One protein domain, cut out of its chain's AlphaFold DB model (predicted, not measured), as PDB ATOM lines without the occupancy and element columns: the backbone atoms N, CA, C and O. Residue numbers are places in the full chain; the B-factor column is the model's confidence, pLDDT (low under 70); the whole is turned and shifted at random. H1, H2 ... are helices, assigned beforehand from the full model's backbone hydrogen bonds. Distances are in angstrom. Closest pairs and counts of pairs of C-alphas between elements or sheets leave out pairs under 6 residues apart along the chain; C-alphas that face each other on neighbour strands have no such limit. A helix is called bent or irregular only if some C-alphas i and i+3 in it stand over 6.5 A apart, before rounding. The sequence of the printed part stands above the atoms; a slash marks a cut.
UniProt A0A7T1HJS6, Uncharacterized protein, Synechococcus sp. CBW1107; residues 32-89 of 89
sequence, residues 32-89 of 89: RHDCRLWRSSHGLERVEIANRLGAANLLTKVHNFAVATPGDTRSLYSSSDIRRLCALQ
ATOM      1  N   ARG A  32      39.732   7.391  29.347       95.31
ATOM      2  CA  ARG A  32      40.332   6.662  30.475       95.31
ATOM      3  C   ARG A  32      41.065   5.416  29.991       95.31
ATOM      4  O   ARG A  32      42.165   5.144  30.474       95.31
ATOM      5  N   HIS A  33      40.469   4.646  29.084       95.44
ATOM      6  CA  HIS A  33      41.105   3.474  28.484       95.44
ATOM      7  C   HIS A  33      42.359   3.848  27.694       95.44
ATOM      8  O   HIS A  33      43.430   3.313  27.989       95.44
ATOM      9  N   ASP A  34      42.273   4.817  26.783       96.75
ATOM     10  CA  ASP A  34      43.430   5.255  25.999       96.75
ATOM     11  C   ASP A  34      44.521   5.874  26.879       96.75
ATOM     12  O   ASP A  34      45.701   5.650  26.631       96.75
ATOM     13  N   CYS A  35      44.182   6.564  27.972       98.00
ATOM     14  CA  CYS A  35      45.184   7.022  28.936       98.00
ATOM     15  C   CYS A  35      45.888   5.869  29.665       98.00
ATOM     16  O   CYS A  35      47.083   5.975  29.952       98.00
ATOM     17  N   ARG A  36      45.197   4.757  29.960       97.75
ATOM     18  CA  ARG A  36      45.847   3.550  30.501       97.75
ATOM     19  C   ARG A  36      46.789   2.931  29.468       97.75
ATOM     20  O   ARG A  36      47.950   2.705  29.801       97.75
ATOM     21  N   LEU A  37      46.327   2.755  28.228       97.81
ATOM     22  CA  LEU A  37      47.145   2.232  27.127       97.81
ATOM     23  C   LEU A  37      48.353   3.124  26.832       97.81
ATOM     24  O   LEU A  37      49.470   2.645  26.653       97.81
ATOM     25  N   TRP A  38      48.166   4.441  26.827       98.00
ATOM     26  CA  TRP A  38      49.242   5.394  26.585       98.00
ATOM     27  C   TRP A  38      50.342   5.279  27.637       98.00
ATOM     28  O   TRP A  38      51.520   5.385  27.311       98.00
ATOM     29  N   ARG A  39      49.992   5.049  28.909       97.88
ATOM     30  CA  ARG A  39      50.991   4.895  29.975       97.88
ATOM     31  C   ARG A  39      51.826   3.626  29.802       97.88
ATOM     32  O   ARG A  39      53.025   3.702  30.050       97.88
ATOM     33  N   SER A  40      51.226   2.517  29.366       98.00
ATOM     34  CA  SER A  40      51.908   1.224  29.197       98.00
ATOM     35  C   SER A  40      52.579   1.018  27.832       98.00
ATOM     36  O   SER A  40      53.423   0.134  27.703       98.00
ATOM     37  N   SER A  41      52.215   1.799  26.816       98.06
ATOM     38  CA  SER A  41      52.736   1.674  25.446       98.06
ATOM     39  C   SER A  41      54.075   2.382  25.240       98.06
ATOM     40  O   SER A  41      54.454   3.319  25.956       98.06
ATOM     41  N   HIS A  42      54.787   1.941  24.204       97.44
ATOM     42  CA  HIS A  42      56.100   2.445  23.808       97.44
ATOM     43  C   HIS A  42      56.180   2.567  22.278       97.44
ATOM     44  O   HIS A  42      55.335   2.041  21.557       97.44
ATOM     45  N   GLY A  43      57.195   3.271  21.769       96.25
ATOM     46  CA  GLY A  43      57.435   3.382  20.325       96.25
ATOM     47  C   GLY A  43      56.250   3.964  19.543       96.25
ATOM     48  O   GLY A  43      55.607   4.914  19.993       96.25
ATOM     49  N   LEU A  44      55.983   3.392  18.363       96.75
ATOM     50  CA  LEU A  44      54.942   3.852  17.433       96.75
ATOM     51  C   LEU A  44      53.536   3.788  18.037       96.75
ATOM     52  O   LEU A  44      52.776   4.743  17.918       96.75
ATOM     53  N   GLU A  45      53.221   2.718  18.766       96.62
ATOM     54  CA  GLU A  45      51.918   2.559  19.418       96.62
ATOM     55  C   GLU A  45      51.629   3.737  20.361       96.62
ATOM     56  O   GLU A  45      50.556   4.341  20.332       96.62
ATOM     57  N   ARG A  46      52.631   4.138  21.153       97.62
ATOM     58  CA  ARG A  46      52.507   5.280  22.067       97.62
ATOM     59  C   ARG A  46      52.210   6.584  21.326       97.62
ATOM     60  O   ARG A  46      51.450   7.416  21.828       97.62
ATOM     61  N   VAL A  47      52.820   6.776  20.157       97.94
ATOM     62  CA  VAL A  47      52.615   7.951  19.298       97.94
ATOM     63  C   VAL A  47      51.199   7.970  18.734       97.94
ATOM     64  O   VAL A  47      50.534   9.005  18.787       97.94
ATOM     65  N   GLU A  48      50.712   6.829  18.257       96.38
ATOM     66  CA  GLU A  48      49.353   6.693  17.739       96.38
ATOM     67  C   GLU A  48      48.313   6.972  18.822       96.38
ATOM     68  O   GLU A  48      47.400   7.770  18.604       96.38
ATOM     69  N   ILE A  49      48.481   6.395  20.018       97.19
ATOM     70  CA  ILE A  49      47.577   6.647  21.146       97.19
ATOM     71  C   ILE A  49      47.618   8.129  21.547       97.19
ATOM     72  O   ILE A  49      46.568   8.732  21.760       97.19
ATOM     73  N   ALA A  50      48.799   8.755  21.598       97.56
ATOM     74  CA  ALA A  50      48.922  10.188  21.886       97.56
ATOM     75  C   ALA A  50      48.187  11.055  20.848       97.56
ATOM     76  O   ALA A  50      47.512  12.020  21.209       97.56
ATOM     77  N   ASN A  51      48.281  10.697  19.564       97.19
ATOM     78  CA  ASN A  51      47.581  11.389  18.485       97.19
ATOM     79  C   ASN A  51      46.063  11.254  18.603       97.19
ATOM     80  O   ASN A  51      45.353  12.247  18.431       97.19
ATOM     81  N   ARG A  52      45.568  10.060  18.946       95.44
ATOM     82  CA  ARG A  52      44.139   9.844  19.192       95.44
ATOM     83  C   ARG A  52      43.645  10.626  20.409       95.44
ATOM     84  O   ARG A  52      42.686  11.380  20.277       95.44
ATOM     85  N   LEU A  53      44.349  10.539  21.543       96.81
ATOM     86  CA  LEU A  53      44.031  11.284  22.767       96.81
ATOM     87  C   LEU A  53      43.968  12.793  22.514       96.81
ATOM     88  O   LEU A  53      42.992  13.436  22.899       96.81
ATOM     89  N   GLY A  54      44.981  13.354  21.850       96.50
ATOM     90  CA  GLY A  54      45.031  14.784  21.562       96.50
ATOM     91  C   GLY A  54      43.934  15.247  20.607       96.50
ATOM     92  O   GLY A  54      43.338  16.295  20.839       96.50
ATOM     93  N   ALA A  55      43.617  14.452  19.578       95.00
ATOM     94  CA  ALA A  55      42.537  14.762  18.645       95.00
ATOM     95  C   ALA A  55      41.157  14.692  19.315       95.00
ATOM     96  O   ALA A  55      40.366  15.623  19.179       95.00
ATOM     97  N   ALA A  56      40.888  13.626  20.076       94.81
ATOM     98  CA  ALA A  56      39.615  13.425  20.766       94.81
ATOM     99  C   ALA A  56      39.353  14.481  21.854       94.81
ATOM    100  O   ALA A  56      38.205  14.811  22.125       94.81
ATOM    101  N   ASN A  57      40.415  15.034  22.453       95.19
ATOM    102  CA  ASN A  57      40.328  16.024  23.529       95.19
ATOM    103  C   ASN A  57      40.670  17.453  23.073       95.19
ATOM    104  O   ASN A  57      40.919  18.316  23.912       95.19
ATOM    105  N   LEU A  58      40.688  17.707  21.757       94.44
ATOM    106  CA  LEU A  58      40.882  19.037  21.161       94.44
ATOM    107  C   LEU A  58      42.139  19.773  21.666       94.44
ATOM    108  O   LEU A  58      42.137  20.992  21.842       94.44
ATOM    109  N   LEU A  59      43.224  19.036  21.905       95.75
ATOM    110  CA  LEU A  59      44.486  19.633  22.332       95.75
ATOM    111  C   LEU A  59      45.117  20.442  21.193       95.75
ATOM    112  O   LEU A  59      44.897  20.187  20.008       95.75
ATOM    113  N   THR A  60      45.953  21.416  21.539       96.06
ATOM    114  CA  THR A  60      46.725  22.160  20.541       96.06
ATOM    115  C   THR A  60      47.892  21.307  20.048       96.06
ATOM    116  O   THR A  60      48.663  20.759  20.838       96.06
ATOM    117  N   LYS A  61      48.033  21.184  18.726       97.12
ATOM    118  CA  LYS A  61      49.196  20.528  18.113       97.12
ATOM    119  C   LYS A  61      50.455  21.354  18.368       97.12
ATOM    120  O   LYS A  61      50.402  22.579  18.390       97.12
ATOM    121  N   VAL A  62      51.602  20.688  18.475       96.69
ATOM    122  CA  VAL A  62      52.912  21.349  18.626       96.69
ATOM    123  C   VAL A  62      53.232  22.227  17.414       96.69
ATOM    124  O   VAL A  62      53.799  23.307  17.556       96.69
ATOM    125  N   HIS A  63      52.848  21.772  16.221       94.56
ATOM    126  CA  HIS A  63      52.988  22.520  14.978       94.56
ATOM    127  C   HIS A  63      51.616  22.700  14.328       94.56
ATOM    128  O   HIS A  63      50.883  21.729  14.112       94.56
ATOM    129  N   ASN A  64      51.278  23.949  14.006       90.06
ATOM    130  CA  ASN A  64      50.030  24.275  13.324       90.06
ATOM    131  C   ASN A  64      49.941  23.539  11.984       90.06
ATOM    132  O   ASN A  64      50.937  23.391  11.280       90.06
ATOM    133  N   PHE A  65      48.736  23.073  11.653       90.94
ATOM    134  CA  PHE A  65      48.424  22.339  10.419       90.94
ATOM    135  C   PHE A  65      49.172  21.013  10.210       90.94
ATOM    136  O   PHE A  65      48.998  20.388   9.168       90.94
ATOM    137  N   ALA A  66      49.941  20.527  11.189       92.12
ATOM    138  CA  ALA A  66      50.569  19.215  11.089       92.12
ATOM    139  C   ALA A  66      49.513  18.096  11.009       92.12
ATOM    140  O   ALA A  66      48.485  18.132  11.700       92.12
ATOM    141  N   VAL A  67      49.774  17.093  10.177       91.19
ATOM    142  CA  VAL A  67      48.912  15.926   9.951       91.19
ATOM    143  C   VAL A  67      49.691  14.681  10.354       91.19
ATOM    144  O   VAL A  67      50.886  14.609  10.095       91.19
ATOM    145  N   ALA A  68      49.030  13.734  11.020       90.62
ATOM    146  CA  ALA A  68      49.655  12.476  11.405       90.62
ATOM    147  C   ALA A  68      49.666  11.556  10.187       90.62
ATOM    148  O   ALA A  68      48.603  11.283   9.624       90.62
ATOM    149  N   THR A  69      50.842  11.072   9.802       90.81
ATOM    150  CA  THR A  69      50.992  10.023   8.797       90.81
ATOM    151  C   THR A  69      51.214   8.660   9.461       90.81
ATOM    152  O   THR A  69      51.869   8.578  10.505       90.81
ATOM    153  N   PRO A  70      50.645   7.564   8.920       85.81
ATOM    154  CA  PRO A  70      50.897   6.225   9.450       85.81
ATOM    155  C   PRO A  70      52.398   5.913   9.489       85.81
ATOM    156  O   PRO A  70      53.099   6.126   8.502       85.81
ATOM    157  N   GLY A  71      52.884   5.401  10.622       89.69
ATOM    158  CA  GLY A  71      54.309   5.122  10.835       89.69
ATOM    159  C   GLY A  71      55.134   6.302  11.363       89.69
ATOM    160  O   GLY A  71      56.332   6.135  11.599       89.69
ATOM    161  N   ASP A  72      54.525   7.469  11.602       93.25
ATOM    162  CA  ASP A  72      55.221   8.593  12.226       93.25
ATOM    163  C   ASP A  72      55.748   8.230  13.615       93.25
ATOM    164  O   ASP A  72      55.026   7.770  14.499       93.25
ATOM    165  N   THR A  73      57.023   8.534  13.848       95.00
ATOM    166  CA  THR A  73      57.689   8.323  15.142       95.00
ATOM    167  C   THR A  73      57.480   9.478  16.118       95.00
ATOM    168  O   THR A  73      57.942   9.423  17.259       95.00
ATOM    169  N   ARG A  74      56.788  10.543  15.696       94.44
ATOM    170  CA  ARG A  74      56.528  11.739  16.499       94.44
ATOM    171  C   ARG A  74      55.033  11.986  16.617       94.44
ATOM    172  O   ARG A  74      54.321  12.031  15.622       94.44
ATOM    173  N   SER A  75      54.568  12.216  17.844       96.06
ATOM    174  CA  SER A  75      53.198  12.684  18.059       96.06
ATOM    175  C   SER A  75      53.051  14.140  17.622       96.06
ATOM    176  O   SER A  75      53.968  14.949  17.787       96.06
ATOM    177  N   LEU A  76      51.870  14.476  17.104       97.88
ATOM    178  CA  LEU A  76      51.463  15.852  16.825       97.88
ATOM    179  C   LEU A  76      51.260  16.670  18.105       97.88
ATOM    180  O   LEU A  76      51.297  17.898  18.053       97.88
ATOM    181  N   TYR A  77      51.012  16.002  19.233       97.75
ATOM    182  CA  TYR A  77      50.691  16.617  20.516       97.75
ATOM    183  C   TYR A  77      51.835  16.411  21.506       97.75
ATOM    184  O   TYR A  77      52.534  15.394  21.489       97.75
ATOM    185  N   SER A  78      52.046  17.390  22.386       97.44
ATOM    186  CA  SER A  78      53.141  17.318  23.348       97.44
ATOM    187  C   SER A  78      52.883  16.210  24.377       97.44
ATOM    188  O   SER A  78      51.774  16.044  24.887       97.44
ATOM    189  N   SER A  79      53.924  15.462  24.754       96.69
ATOM    190  CA  SER A  79      53.789  14.446  25.811       96.69
ATOM    191  C   SER A  79      53.423  15.052  27.174       96.69
ATOM    192  O   SER A  79      52.859  14.361  28.020       96.69
ATOM    193  N   SER A  80      53.732  16.331  27.408       97.69
ATOM    194  CA  SER A  80      53.303  17.069  28.601       97.69
ATOM    195  C   SER A  80      51.797  17.295  28.641       97.69
ATOM    196  O   SER A  80      51.204  17.066  29.694       97.69
ATOM    197  N   ASP A  81      51.179  17.682  27.526       97.88
ATOM    198  CA  ASP A  81      49.733  17.917  27.479       97.88
ATOM    199  C   ASP A  81      48.968  16.604  27.589       97.88
ATOM    200  O   ASP A  81      48.016  16.521  28.358       97.88
ATOM    201  N   ILE A  82      49.448  15.542  26.931       98.25
ATOM    202  CA  ILE A  82      48.872  14.198  27.077       98.25
ATOM    203  C   ILE A  82      48.973  13.712  28.526       98.25
ATOM    204  O   ILE A  82      48.009  13.200  29.089       98.25
ATOM    205  N   ARG A  83      50.120  13.918  29.179       98.25
ATOM    206  CA  ARG A  83      50.285  13.571  30.595       98.25
ATOM    207  C   ARG A  83      49.354  14.380  31.499       98.25
ATOM    208  O   ARG A  83      48.784  13.795  32.414       98.25
ATOM    209  N   ARG A  84      49.190  15.685  31.253       97.94
ATOM    210  CA  ARG A  84      48.254  16.536  32.003       97.94
ATOM    211  C   ARG A  84      46.816  16.065  31.802       97.94
ATOM    212  O   ARG A  84      46.122  15.878  32.792       97.94
ATOM    213  N   LEU A  85      46.407  15.813  30.556       97.06
ATOM    214  CA  LEU A  85      45.102  15.245  30.217       97.06
ATOM    215  C   LEU A  85      44.861  13.962  31.011       97.06
ATOM    216  O   LEU A  85      43.865  13.855  31.717       97.06
ATOM    217  N   CYS A  86      45.800  13.017  30.954       97.19
ATOM    218  CA  CYS A  86      45.662  11.731  31.621       97.19
ATOM    219  C   CYS A  86      45.766  11.797  33.148       97.19
ATOM    220  O   CYS A  86      45.392  10.831  33.801       97.19
ATOM    221  N   ALA A  87      46.277  12.872  33.748       96.50
ATOM    222  CA  ALA A  87      46.275  13.032  35.203       96.50
ATOM    223  C   ALA A  87      44.881  13.370  35.764       96.50
ATOM    224  O   ALA A  87      44.664  13.231  36.962       96.50
ATOM    225  N   LEU A  88      43.952  13.807  34.906       90.44
ATOM    226  CA  LEU A  88      42.584  14.192  35.267       90.44
ATOM    227  C   LEU A  88      41.563  13.051  35.111       90.44
ATOM    228  O   LEU A  88      40.387  13.246  35.408       90.44
ATOM    229  N   GLN A  89      41.997  11.901  34.582       86.56
ATOM    230  CA  GLN A  89      41.138  10.791  34.149       86.56
ATOM    231  C   GLN A  89      40.920   9.729  35.221       86.56
ATOM    232  O   GLN A  89      41.908   9.396  35.915       86.56
TER     233      GLN A  89
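What this domain is: This is residues 32 to 89 of the 89 residues of an uncharacterized protein of Synechococcus sp. CBW1107 (UniProt A0A7T1HJS6). The longest helix, H2, is the middle of a small three-helix body: H1 runs beside it as the other half of a helical hairpin, and H3 is set steeply to both, packing on H2 at residues 50 to 54. The long link of residues 57 to 78 makes a wide loop with no named element on the side of H2 away from H1, and it comes back past H2 near residue 75 before H3 begins. The printed part has 58 residues with three named helices, H1, H2 and H3 along the chain, and no named strand; the class is all helix, with 32 residues in named elements. The whole is compact, with a radius of gyration of the C-alphas of 10.4 A, and rounded, with spans of 27 by 21 by 16 A.

Where its parts are: H2 is residues 43 to 56, 20.5 A from first to last C-alpha; C-alpha 43 is at (57.435, 3.382, 20.325) and C-alpha 56 at (39.615, 13.425, 20.766). H1 is residues 32 to 40, 12.9 A long, and begins with C-alpha 32 at (40.332, 6.662, 30.475). H3 is residues 79 to 87, 12.1 A long, and ends with C-alpha 87 at (46.275, 13.032, 35.203). No helix is bent or irregular.

How they stand to each other: H2 touches both of the other helices. H1 and H2 form a helical hairpin, running opposite ways at a shallow tilt of 24 degrees; their closest C-alphas are those of Trp 38 and Arg 46, 5.6 A apart. H2 touches H3 with residues 50 to 54 alone, and the closest C-alphas are those of Ala 50 and Ile 82, 6.6 A apart. H2 and H3 run the same way at a steep tilt of 65 degrees. H1 and H3 are close but not clearly touching, with 2 pairs of C-alphas within 8 A; the closest are those of Cys 35 and Cys 86, 5.4 A apart. These two run opposite ways at a steep tilt of 51 degrees. In H1, H2 and H3 every O i to N i+4 pair is within hydrogen-bond range.

The domain as a whole: The two C-alphas farthest apart are those of Gly 71 and Leu 88, 28.6 A. The first and last printed C-alphas, Arg 32 and Gln 89, are 5.6 A apart, and Gln 89 is the chain's last residue. The link from H1 to H2 is tight, with 2 residues, while the link from H2 to H3 is long, with 22. The C-alphas of that long link lie 6 to 16 A from the mean of all C-alphas. The printed part has no cut. The mean pLDDT of the printed part is 95.5, and no printed residue is under 70.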